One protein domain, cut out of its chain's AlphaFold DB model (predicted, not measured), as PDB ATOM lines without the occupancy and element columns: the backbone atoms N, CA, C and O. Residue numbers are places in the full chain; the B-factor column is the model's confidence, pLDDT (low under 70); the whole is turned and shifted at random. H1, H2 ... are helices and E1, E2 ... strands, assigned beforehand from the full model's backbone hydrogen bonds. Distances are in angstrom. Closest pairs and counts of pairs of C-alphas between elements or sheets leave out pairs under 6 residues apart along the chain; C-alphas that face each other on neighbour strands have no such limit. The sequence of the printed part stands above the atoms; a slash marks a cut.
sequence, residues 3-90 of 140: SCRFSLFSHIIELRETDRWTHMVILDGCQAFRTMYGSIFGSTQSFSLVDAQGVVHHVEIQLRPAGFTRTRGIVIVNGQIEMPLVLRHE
ATOM      1  N   SER A   3      25.413  30.081   4.929       90.00
ATOM      2  CA  SER A   3      24.627  30.747   5.956       90.00
ATOM      3  C   SER A   3      25.041  30.319   7.350       90.00
ATOM      4  O   SER A   3      25.679  29.284   7.560       90.00
ATOM      5  N   CYS A   4      24.699  31.171   8.306       89.75
ATOM      6  CA  CYS A   4      24.721  30.878   9.725       89.75
ATOM      7  C   CYS A   4      23.514  31.576  10.350       89.75
ATOM      8  O   CYS A   4      23.209  32.715   9.999       89.75
ATOM      9  N   ARG A   5      22.821  30.891  11.255       91.69
ATOM     10  CA  ARG A   5      21.677  31.431  11.984       91.69
ATOM     11  C   ARG A   5      21.921  31.252  13.472       91.69
ATOM     12  O   ARG A   5      22.315  30.168  13.894       91.69
ATOM     13  N   PHE A   6      21.677  32.301  14.241       89.31
ATOM     14  CA  PHE A   6      21.839  32.308  15.689       89.31
ATOM     15  C   PHE A   6      20.829  33.261  16.330       89.31
ATOM     16  O   PHE A   6      20.150  34.027  15.644       89.31
ATOM     17  N   SER A   7      20.698  33.173  17.648       90.75
ATOM     18  CA  SER A   7      19.864  34.065  18.448       90.75
ATOM     19  C   SER A   7      20.738  34.994  19.283       90.75
ATOM     20  O   SER A   7      21.709  34.531  19.882       90.75
ATOM     21  N   LEU A   8      20.369  36.268  19.363       90.69
ATOM     22  CA  LEU A   8      21.018  37.266  20.211       90.69
ATOM     23  C   LEU A   8      19.942  38.206  20.765       90.69
ATOM     24  O   LEU A   8      19.162  38.742  19.987       90.69
ATOM     25  N   PHE A   9      19.872  38.383  22.087       91.38
ATOM     26  CA  PHE A   9      18.889  39.267  22.740       91.38
ATOM     27  C   PHE A   9      17.429  39.016  22.315       91.38
ATOM     28  O   PHE A   9      16.684  39.944  22.041       91.38
ATOM     29  N   SER A  10      17.014  37.747  22.225       86.69
ATOM     30  CA  SER A  10      15.687  37.324  21.726       86.69
ATOM     31  C   SER A  10      15.404  37.611  20.244       86.69
ATOM     32  O   SER A  10      14.347  37.224  19.748       86.69
ATOM     33  N   HIS A  11      16.356  38.191  19.513       85.00
ATOM     34  CA  HIS A  11      16.287  38.351  18.067       85.00
ATOM     35  C   HIS A  11      16.924  37.164  17.349       85.00
ATOM     36  O   HIS A  11      17.931  36.599  17.784       85.00
ATOM     37  N   ILE A  12      16.355  36.801  16.205       89.25
ATOM     38  CA  ILE A  12      16.928  35.819  15.292       89.25
ATOM     39  C   ILE A  12      17.759  36.553  14.249       89.25
ATOM     40  O   ILE A  12      17.231  37.319  13.445       89.25
ATOM     41  N   ILE A  13      19.051  36.243  14.200       90.69
ATOM     42  CA  ILE A  13      19.974  36.790  13.212       90.69
ATOM     43  C   ILE A  13      20.362  35.679  12.243       90.69
ATOM     44  O   ILE A  13      20.812  34.600  12.636       90.69
ATOM     45  N   GLU A  14      20.194  35.941  10.954       91.75
ATOM     46  CA  GLU A  14      20.655  35.077   9.877       91.75
ATOM     47  C   GLU A  14      21.654  35.837   9.003       91.75
ATOM     48  O   GLU A  14      21.368  36.892   8.440       91.75
ATOM     49  N   LEU A  15      22.845  35.265   8.877       92.56
ATOM     50  CA  LEU A  15      23.899  35.738   7.999       92.56
ATOM     51  C   LEU A  15      23.906  34.876   6.753       92.56
ATOM     52  O   LEU A  15      23.941  33.649   6.855       92.56
ATOM     53  N   ARG A  16      23.894  35.509   5.580       91.12
ATOM     54  CA  ARG A  16      23.985  34.812   4.296       91.12
ATOM     55  C   ARG A  16      25.131  35.348   3.466       91.12
ATOM     56  O   ARG A  16      25.333  36.552   3.367       91.12
ATOM     57  N   GLU A  17      25.816  34.431   2.811       89.31
ATOM     58  CA  GLU A  17      26.718  34.692   1.705       89.31
ATOM     59  C   GLU A  17      26.105  34.106   0.432       89.31
ATOM     60  O   GLU A  17      25.895  32.887   0.319       89.31
ATOM     61  N   THR A  18      25.789  34.981  -0.519       84.50
ATOM     62  CA  THR A  18      25.215  34.579  -1.806       84.50
ATOM     63  C   THR A  18      26.302  34.227  -2.826       84.50
ATOM     64  O   THR A  18      27.489  34.476  -2.631       84.50
ATOM     65  N   ASP A  19      25.876  33.641  -3.939       73.25
ATOM     66  CA  ASP A  19      26.687  33.328  -5.122       73.25
ATOM     67  C   ASP A  19      27.408  34.542  -5.739       73.25
ATOM     68  O   ASP A  19      28.467  34.386  -6.338       73.25
ATOM     69  N   ARG A  20      26.888  35.756  -5.539       77.94
ATOM     70  CA  ARG A  20      27.501  37.022  -5.988       77.94
ATOM     71  C   ARG A  20      28.385  37.685  -4.929       77.94
ATOM     72  O   ARG A  20      28.388  38.914  -4.817       77.94
ATOM     73  N   TRP A  21      29.061  36.893  -4.095       81.31
ATOM     74  CA  TRP A  21      29.968  37.378  -3.038       81.31
ATOM     75  C   TRP A  21      29.336  38.423  -2.105       81.31
ATOM     76  O   TRP A  21      30.016  39.303  -1.579       81.31
ATOM     77  N   THR A  22      28.010  38.393  -1.962       88.25
ATOM     78  CA  THR A  22      27.257  39.385  -1.193       88.25
ATOM     79  C   THR A  22      27.026  38.843   0.206       88.25
ATOM     80  O   THR A  22      26.503  37.739   0.353       88.25
ATOM     81  N   HIS A  23      27.361  39.637   1.220       91.69
ATOM     82  CA  HIS A  23      26.969  39.368   2.598       91.69
ATOM     83  C   HIS A  23      25.626  40.026   2.895       91.69
ATOM     84  O   HIS A  23      25.402  41.189   2.557       91.69
ATOM     85  N   MET A  24      24.730  39.283   3.530       92.56
ATOM     86  CA  MET A  24      23.436  39.769   3.988       92.56
ATOM     87  C   MET A  24      23.281  39.482   5.473       92.56
ATOM     88  O   MET A  24      23.605  38.383   5.926       92.56
ATOM     89  N   VAL A  25      22.734  40.456   6.192       92.12
ATOM     90  CA  VAL A  25      22.292  40.298   7.578       92.12
ATOM     91  C   VAL A  25      20.778  40.418   7.583       92.12
ATOM     92  O   VAL A  25      20.222  41.419   7.124       92.12
ATOM     93  N   ILE A  26      20.118  39.378   8.068       89.69
ATOM     94  CA  ILE A  26      18.670  39.286   8.189       89.69
ATOM     95  C   ILE A  26      18.353  39.234   9.683       89.69
ATOM     96  O   ILE A  26      18.830  38.339  10.375       89.69
ATOM     97  N   LEU A  27      17.561  40.187  10.163       87.69
ATOM     98  CA  LEU A  27      17.119  40.303  11.549       87.69
ATOM     99  C   LEU A  27      15.619  40.001  11.605       87.69
ATOM    100  O   LEU A  27      14.836  40.639  10.906       87.69
ATOM    101  N   ASP A  28      15.231  38.978  12.363       84.62
ATOM    102  CA  ASP A  28      13.843  38.514  12.516       84.62
ATOM    103  C   ASP A  28      13.108  38.260  11.188       84.62
ATOM    104  O   ASP A  28      11.893  38.393  11.067       84.62
ATOM    105  N   GLY A  29      13.862  37.850  10.164       78.62
ATOM    106  CA  GLY A  29      13.346  37.592   8.817       78.62
ATOM    107  C   GLY A  29      13.343  38.807   7.884       78.62
ATOM    108  O   GLY A  29      13.118  38.629   6.687       78.62
ATOM    109  N   CYS A  30      13.665  40.001   8.380       78.06
ATOM    110  CA  CYS A  30      13.798  41.224   7.591       78.06
ATOM    111  C   CYS A  30      15.263  41.469   7.209       78.06
ATOM    112  O   CYS A  30      16.160  41.375   8.043       78.06
ATOM    113  N   GLN A  31      15.535  41.801   5.945       88.00
ATOM    114  CA  GLN A  31      16.891  42.163   5.523       88.00
ATOM    115  C   GLN A  31      17.282  43.506   6.152       88.00
ATOM    116  O   GLN A  31      16.771  44.545   5.746       88.00
ATOM    117  N   ALA A  32      18.219  43.479   7.098       85.75
ATOM    118  CA  ALA A  32      18.745  44.677   7.741       85.75
ATOM    119  C   ALA A  32      19.905  45.273   6.933       85.75
ATOM    120  O   ALA A  32      19.961  46.479   6.708       85.75
ATOM    121  N   PHE A  33      20.808  44.420   6.436       90.50
ATOM    122  CA  PHE A  33      22.003  44.864   5.721       90.50
ATOM    123  C   PHE A  33      22.305  44.008   4.500       90.50
ATOM    124  O   PHE A  33      22.036  42.803   4.463       90.50
ATOM    125  N   ARG A  34      22.929  44.646   3.508       90.75
ATOM    126  CA  ARG A  34      23.439  44.005   2.300       90.75
ATOM    127  C   ARG A  34      24.749  44.667   1.887       90.75
ATOM    128  O   ARG A  34      24.769  45.851   1.569       90.75
ATOM    129  N   THR A  35      25.823  43.890   1.843       89.38
ATOM    130  CA  THR A  35      27.153  44.347   1.431       89.38
ATOM    131  C   THR A  35      27.591  43.562   0.204       89.38
ATOM    132  O   THR A  35      27.803  42.350   0.271       89.38
ATOM    133  N   MET A  36      27.712  44.247  -0.934       86.06
ATOM    134  CA  MET A  36      28.240  43.643  -2.160       86.06
ATOM    135  C   MET A  36      29.747  43.408  -2.027       86.06
ATOM    136  O   MET A  36      30.435  44.187  -1.373       86.06
ATOM    137  N   TYR A  37      30.245  42.325  -2.628       82.31
ATOM    138  CA  TYR A  37      31.658  41.919  -2.568       82.31
ATOM    139  C   TYR A  37      32.203  41.678  -1.146       82.31
ATOM    140  O   TYR A  37      33.417  41.638  -0.939       82.31
ATOM    141  N   GLY A  38      31.318  41.464  -0.166       78.00
ATOM    142  CA  GLY A  38      31.690  41.159   1.213       78.00
ATOM    143  C   GLY A  38      32.550  39.898   1.331       78.00
ATOM    144  O   GLY A  38      33.455  39.853   2.157       78.00
ATOM    145  N   SER A  39      32.355  38.901   0.466       75.12
ATOM    146  CA  SER A  39      33.178  37.681   0.485       75.12
ATOM    147  C   SER A  39      34.593  37.884  -0.063       75.12
ATOM    148  O   SER A  39      35.419  36.985   0.068       75.12
ATOM    149  N   ILE A  40      34.877  39.038  -0.682       79.12
ATOM    150  CA  ILE A  40      36.204  39.388  -1.211       79.12
ATOM    151  C   ILE A  40      36.963  40.239  -0.192       79.12
ATOM    152  O   ILE A  40      38.092  39.915   0.166       79.12
ATOM    153  N   PHE A  41      36.334  41.300   0.318       83.50
ATOM    154  CA  PHE A  41      36.993  42.278   1.197       83.50
ATOM    155  C   PHE A  41      36.708  42.057   2.691       83.50
ATOM    156  O   PHE A  41      37.263  42.731   3.561       83.50
ATOM    157  N   GLY A  42      35.839  41.101   3.012       86.88
ATOM    158  CA  GLY A  42      35.166  41.067   4.300       86.88
ATOM    159  C   GLY A  42      34.106  42.160   4.401       86.88
ATOM    160  O   GLY A  42      33.903  42.972   3.498       86.88
ATOM    161  N   SER A  43      33.399  42.179   5.521       92.06
ATOM    162  CA  SER A  43      32.420  43.218   5.808       92.06
ATOM    163  C   SER A  43      32.241  43.386   7.305       92.06
ATOM    164  O   SER A  43      32.247  42.392   8.025       92.06
ATOM    165  N   THR A  44      32.004  44.613   7.745       94.62
ATOM    166  CA  THR A  44      31.557  44.905   9.106       94.62
ATOM    167  C   THR A  44      30.179  45.544   9.027       94.62
ATOM    168  O   THR A  44      29.980  46.476   8.250       94.62
ATOM    169  N   GLN A  45      29.233  45.031   9.803       92.88
ATOM    170  CA  GLN A  45      27.907  45.615   9.974       92.88
ATOM    171  C   GLN A  45      27.706  45.949  11.443       92.88
ATOM    172  O   GLN A  45      27.914  45.081  12.286       92.88
ATOM    173  N   SER A  46      27.289  47.174  11.739       93.88
ATOM    174  CA  SER A  46      26.984  47.620  13.094       93.88
ATOM    175  C   SER A  46      25.525  48.050  13.203       93.88
ATOM    176  O   SER A  46      24.960  48.640  12.280       93.88
ATOM    177  N   PHE A  47      24.891  47.701  14.316       94.31
ATOM    178  CA  PHE A  47      23.505  48.043  14.627       94.31
ATOM    179  C   PHE A  47      23.261  47.956  16.133       94.31
ATOM    180  O   PHE A  47      24.134  47.542  16.891       94.31
ATOM    181  N   SER A  48      22.075  48.360  16.575       94.06
ATOM    182  CA  SER A  48      21.668  48.259  17.974       94.06
ATOM    183  C   SER A  48      20.531  47.259  18.130       94.06
ATOM    184  O   SER A  48      19.616  47.240  17.308       94.06
ATOM    185  N   LEU A  49      20.592  46.449  19.184       92.56
ATOM    186  CA  LEU A  49      19.511  45.560  19.610       92.56
ATOM    187  C   LEU A  49      19.077  45.919  21.025       92.56
ATOM    188  O   LEU A  49      19.874  46.443  21.801       92.56
ATOM    189  N   VAL A  50      17.824  45.626  21.349       90.81
ATOM    190  CA  VAL A  50      17.278  45.803  22.694       90.81
ATOM    191  C   VAL A  50      17.130  44.425  23.320       90.81
ATOM    192  O   VAL A  50      16.593  43.522  22.683       90.81
ATOM    193  N   ASP A  51      17.638  44.242  24.535       91.88
ATOM    194  CA  ASP A  51      17.458  42.993  25.272       91.88
ATOM    195  C   ASP A  51      16.063  42.882  25.912       91.88
ATOM    196  O   ASP A  51      15.206  43.759  25.789       91.88
ATOM    197  N   ALA A  52      15.810  41.771  26.607       86.56
ATOM    198  CA  ALA A  52      14.528  41.541  27.272       86.56
ATOM    199  C   ALA A  52      14.265  42.517  28.437       86.56
ATOM    200  O   ALA A  52      13.130  42.643  28.894       86.56
ATOM    201  N   GLN A  53      15.305  43.190  28.924       92.62
ATOM    202  CA  GLN A  53      15.288  44.145  30.021       92.62
ATOM    203  C   GLN A  53      15.130  45.591  29.519       92.62
ATOM    204  O   GLN A  53      14.996  46.505  30.332       92.62
ATOM    205  N   GLY A  54      15.110  45.807  28.199       91.88
ATOM    206  CA  GLY A  54      15.016  47.132  27.590       91.88
ATOM    207  C   GLY A  54      16.365  47.842  27.433       91.88
ATOM    208  O   GLY A  54      16.390  49.022  27.079       91.88
ATOM    209  N   VAL A  55      17.484  47.160  27.687       94.69
ATOM    210  CA  VAL A  55      18.831  47.715  27.534       94.69
ATOM    211  C   VAL A  55      19.236  47.669  26.067       94.69
ATOM    212  O   VAL A  55      19.093  46.656  25.385       94.69
ATOM    213  N   VAL A  56      19.759  48.790  25.573       94.75
ATOM    214  CA  VAL A  56      20.273  48.895  24.207       94.75
ATOM    215  C   VAL A  56      21.722  48.419  24.172       94.75
ATOM    216  O   VAL A  56      22.588  48.975  24.846       94.75
ATOM    217  N   HIS A  57      21.995  47.434  23.327       93.44
ATOM    218  CA  HIS A  57      23.326  46.909  23.061       93.44
ATOM    219  C   HIS A  57      23.786  47.310  21.665       93.44
ATOM    220  O   HIS A  57      23.046  47.164  20.692       93.44
ATOM    221  N   HIS A  58      25.025  47.786  21.554       95.50
ATOM    222  CA  HIS A  58      25.683  47.954  20.265       95.50
ATOM    223  C   HIS A  58      26.232  46.607  19.804       95.50
ATOM    224  O   HIS A  58      26.992  45.969  20.529       95.50
ATOM    225  N   VAL A  59      25.850  46.176  18.609       94.88
ATOM    226  CA  VAL A  59      26.246  44.899  18.023       94.88
ATOM    227  C   VAL A  59      27.017  45.164  16.743       94.88
ATOM    228  O   VAL A  59      26.533  45.858  15.849       94.88
ATOM    229  N   GLU A  60      28.188  44.551  16.626       96.56
ATOM    230  CA  GLU A  60      28.938  44.481  15.382       96.56
ATOM    231  C   GLU A  60      29.065  43.034  14.925       96.56
ATOM    232  O   GLU A  60      29.368  42.126  15.700       96.56
ATOM    233  N   ILE A  61      28.883  42.823  13.631       95.50
ATOM    234  CA  ILE A  61      29.156  41.558  12.969       95.50
ATOM    235  C   ILE A  61      30.281  41.813  11.987       95.50
ATOM    236  O   ILE A  61      30.132  42.581  11.037       95.50
ATOM    237  N   GLN A  62      31.412  41.157  12.215       94.94
ATOM    238  CA  GLN A  62      32.548  41.217  11.307       94.94
ATOM    239  C   GLN A  62      32.656  39.889  10.581       94.94
ATOM    240  O   GLN A  62      32.813  38.849  11.211       94.94
ATOM    241  N   LEU A  63      32.584  39.922   9.257       92.75
ATOM    242  CA  LEU A  63      32.777  38.778   8.379       92.75
ATOM    243  C   LEU A  63      34.099  38.931   7.639       92.75
ATOM    244  O   LEU A  63      34.398  39.982   7.069       92.75
ATOM    245  N   ARG A  64      34.888  37.862   7.623       89.62
ATOM    246  CA  ARG A  64      36.164  37.787   6.920       89.62
ATOM    247  C   ARG A  64      36.185  36.558   6.008       89.62
ATOM    248  O   ARG A  64      35.766  35.473   6.436       89.62
ATOM    249  N   PRO A  65      36.700  36.696   4.777       80.75
ATOM    250  CA  PRO A  65      36.937  35.548   3.914       80.75
ATOM    251  C   PRO A  65      37.892  34.581   4.621       80.75
ATOM    252  O   PRO A  65      38.900  35.003   5.189       80.75
ATOM    253  N   ALA A  66      37.593  33.284   4.600       78.75
ATOM    254  CA  ALA A  66      38.449  32.252   5.181       78.75
ATOM    255  C   ALA A  66      38.680  31.135   4.154       78.75
ATOM    256  O   ALA A  66      38.310  29.975   4.355       78.75
ATOM    257  N   GLY A  67      39.291  31.522   3.030       70.75
ATOM    258  CA  GLY A  67      39.507  30.670   1.864       70.75
ATOM    259  C   GLY A  67      38.265  30.521   0.982       70.75
ATOM    260  O   GLY A  67      37.222  31.127   1.214       70.75
ATOM    261  N   PHE A  68      38.368  29.678  -0.048       67.94
ATOM    262  CA  PHE A  68      37.307  29.521  -1.047       67.94
ATOM    263  C   PHE A  68      36.061  28.804  -0.547       67.94
ATOM    264  O   PHE A  68      35.060  28.837  -1.249       67.94
ATOM    265  N   THR A  69      36.098  28.135   0.609       69.00
ATOM    266  CA  THR A  69      35.027  27.230   1.065       69.00
ATOM    267  C   THR A  69      34.306  27.699   2.324       69.00
ATOM    268  O   THR A  69      33.261  27.133   2.660       69.00
ATOM    269  N   ARG A  70      34.828  28.711   3.030       78.69
ATOM    270  CA  ARG A  70      34.292  29.171   4.316       78.69
ATOM    271  C   ARG A  70      34.436  30.682   4.464       78.69
ATOM    272  O   ARG A  70      35.425  31.266   4.034       78.69
ATOM    273  N   THR A  71      33.491  31.261   5.191       86.38
ATOM    274  CA  THR A  71      33.557  32.648   5.654       86.38
ATOM    275  C   THR A  71      33.448  32.622   7.167       86.38
ATOM    276  O   THR A  71      32.541  31.995   7.722       86.38
ATOM    277  N   ARG A  72      34.431  33.215   7.843       90.50
ATOM    278  CA  ARG A  72      34.448  33.311   9.305       90.50
ATOM    279  C   ARG A  72      33.858  34.644   9.713       90.50
ATOM    280  O   ARG A  72      33.943  35.614   8.968       90.50
ATOM    281  N   GLY A  73      33.301  34.693  10.905       91.44
ATOM    282  CA  GLY A  73      32.914  35.948  11.501       91.44
ATOM    283  C   GLY A  73      33.065  35.958  13.001       91.44
ATOM    284  O   GLY A  73      33.380  34.938  13.609       91.44
ATOM    285  N   ILE A  74      32.831  37.123  13.573       94.75
ATOM    286  CA  ILE A  74      32.706  37.332  15.009       94.75
ATOM    287  C   ILE A  74      31.529  38.267  15.254       94.75
ATOM    288  O   ILE A  74      31.275  39.172  14.453       94.75
ATOM    289  N   VAL A  75      30.816  38.021  16.347       95.06
ATOM    290  CA  VAL A  75      29.851  38.965  16.910       95.06
ATOM    291  C   VAL A  75      30.533  39.676  18.065       95.06
ATOM    292  O   VAL A  75      31.099  39.027  18.948       95.06
ATOM    293  N   ILE A  76      30.479  40.998  18.040       96.69
ATOM    294  CA  ILE A  76      30.994  41.869  19.085       96.69
ATOM    295  C   ILE A  76      29.797  42.599  19.681       96.69
ATOM    296  O   ILE A  76      29.012  43.187  18.941       96.69
ATOM    297  N   VAL A  77      29.650  42.566  21.000       96.19
ATOM    298  CA  VAL A  77      28.608  43.305  21.712       96.19
ATOM    299  C   VAL A  77      29.268  44.290  22.660       96.19
ATOM    300  O   VAL A  77      30.104  43.910  23.472       96.19
ATOM    301  N   ASN A  78      28.919  45.572  22.544       96.12
ATOM    302  CA  ASN A  78      29.485  46.653  23.354       96.12
ATOM    303  C   ASN A  78      31.032  46.635  23.381       96.12
ATOM    304  O   ASN A  78      31.652  46.903  24.407       96.12
ATOM    305  N   GLY A  79      31.660  46.282  22.252       93.31
ATOM    306  CA  GLY A  79      33.118  46.183  22.112       93.31
ATOM    307  C   GLY A  79      33.750  44.871  22.603       93.31
ATOM    308  O   GLY A  79      34.958  44.699  22.450       93.31
ATOM    309  N   GLN A  80      32.975  43.929  23.148       94.25
ATOM    310  CA  GLN A  80      33.463  42.625  23.608       94.25
ATOM    311  C   GLN A  80      33.116  41.511  22.618       94.25
ATOM    312  O   GLN A  80      32.007  41.455  22.094       94.25
ATOM    313  N   ILE A  81      34.075  40.625  22.330       93.06
ATOM    314  CA  ILE A  81      33.849  39.474  21.443       93.06
ATOM    315  C   ILE A  81      32.992  38.452  22.187       93.06
ATOM    316  O   ILE A  81      33.466  37.826  23.131       93.06
ATOM    317  N   GLU A  82      31.770  38.246  21.710       89.31
ATOM    318  CA  GLU A  82      30.813  37.324  22.325       89.31
ATOM    319  C   GLU A  82      30.902  35.924  21.724       89.31
ATOM    320  O   GLU A  82      30.951  34.922  22.435       89.31
ATOM    321  N   MET A  83      30.926  35.825  20.390       90.06
ATOM    322  CA  MET A  83      30.908  34.518  19.734       90.06
ATOM    323  C   MET A  83      31.601  34.502  18.369       90.06
ATOM    324  O   MET A  83      31.430  35.426  17.564       90.06
ATOM    325  N   PRO A  84      32.345  33.424  18.055       91.19
ATOM    326  CA  PRO A  84      32.812  33.163  16.706       91.19
ATOM    327  C   PRO A  84      31.680  32.602  15.836       91.19
ATOM    328  O   PRO A  84      30.869  31.782  16.262       91.19
ATOM    329  N   LEU A  85      31.683  32.992  14.567       89.88
ATOM    330  CA  LEU A  85      30.740  32.558  13.549       89.88
ATOM    331  C   LEU A  85      31.477  31.841  12.422       89.88
ATOM    332  O   LEU A  85      32.589  32.200  12.027       89.88
ATOM    333  N   VAL A  86      30.823  30.837  11.847       88.00
ATOM    334  CA  VAL A  86      31.292  30.187  10.622       88.00
ATOM    335  C   VAL A  86      30.100  30.011   9.702       88.00
ATOM    336  O   VAL A  86      29.202  29.222   9.991       88.00
ATOM    337  N   LEU A  87      30.114  30.715   8.572       85.19
ATOM    338  CA  LEU A  87      29.151  30.487   7.506       85.19
ATOM    339  C   LEU A  87      29.538  29.183   6.818       85.19
ATOM    340  O   LEU A  87      30.613  29.055   6.221       85.19
ATOM    341  N   ARG A  88      28.655  28.195   6.933       77.75
ATOM    342  CA  ARG A  88      28.822  26.891   6.296       77.75
ATOM    343  C   ARG A  88      27.975  26.850   5.040       77.75
ATOM    344  O   ARG A  88      26.964  27.541   4.937       77.75
ATOM    345  N   HIS A  89      28.404  26.051   4.069       72.69
ATOM    346  CA  HIS A  89      27.560  25.761   2.925       72.69
ATOM    347  C   HIS A  89      26.350  24.970   3.425       72.69
ATOM    348  O   HIS A  89      26.459  23.781   3.717       72.69
ATOM    349  N   GLU A  90      25.209  25.636   3.574       63.06
ATOM    350  CA  GLU A  90      23.954  24.940   3.806       63.06
ATOM    351  C   GLU A  90      23.514  24.354   2.467       63.06
ATOM    352  O   GLU A  90      22.873  25.011   1.646       63.06
TER     353      GLU A  90
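This is residues 3 to 90 of the 140 residues of an uncharacterized protein of Planctomycetes bacterium (UniProt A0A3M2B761). Two twisted four-stranded antiparallel sheets sit face to face as a sandwich, with E5 E6 E7 E8 in one layer and E1 E2 E3 E4 in the other. The layers come close along one side, where E1 meets E8; on the other side the chain crosses from E4 to E5 through the small helix H1 at one end. The printed part has 88 residues, with eight named strands and one named helix in the order E1 E2 E3 E4 H1 E5 E6 E7 E8, and its class is mostly strand. It is compact, with a radius of gyration of the C-alphas of 12.5 A, yet elongated, spanning 40 by 25 by 20 A.

Look first at E5, residues 43 to 50, E6, residues 56 to 65, E7, residues 71 to 77, and E8, residues 80 to 89. They form a meander, each strand the antiparallel neighbour of the one before, in a strongly twisted sheet. Find N 45 and O 61, 2.9 A apart, between E5 and E6; N 60 and O 76, 2.8 A, between E6 and E7; and N 73 and O 85, 2.8 A, between E7 and E8. The second meander holds E1, residues 3 to 8, E2, residues 11 to 17, E3, residues 23 to 27, and E4, residues 30 to 35, also strongly twisted. Here N 6 and O 13 are 2.9 A apart, N 14 and O 26 2.8 A, and N 25 and O 33 3.0 A, each within hydrogen-bond range. The strands of one sheet stand at 27 degrees to those of the other. Between edge strands E1 and E8, the closest C-alphas are Ser 3 and Leu 87, 4.8 A apart; between edge strands E4 and E5, they are Thr 35 and Ser 43, 6.9 A apart. H1, residues 38 to 41, only grazes the first sheet in the chain and is only just at the level of the second, at a height of 4.0 A; it is too short for any O i to N i+4 pair, and its one O i to N i+3 pair is not within range.

Find C-alpha 3 at (24.627, 30.747, 5.956), where E1 begins. E6 runs 29.5 A from C-alpha 56 at (20.273, 48.895, 24.207), and E8 runs 27.3 A to C-alpha 89 at (27.560, 25.761, 2.925). E5 measures 22.8 A.

The two C-alphas farthest apart, those of Gln 53 and Phe 68, are 40.8 A apart. The printed part has no cut, and its links between named elements are tight. Its mean pLDDT is 87.9; residues 68, 69 and 90 are under 70.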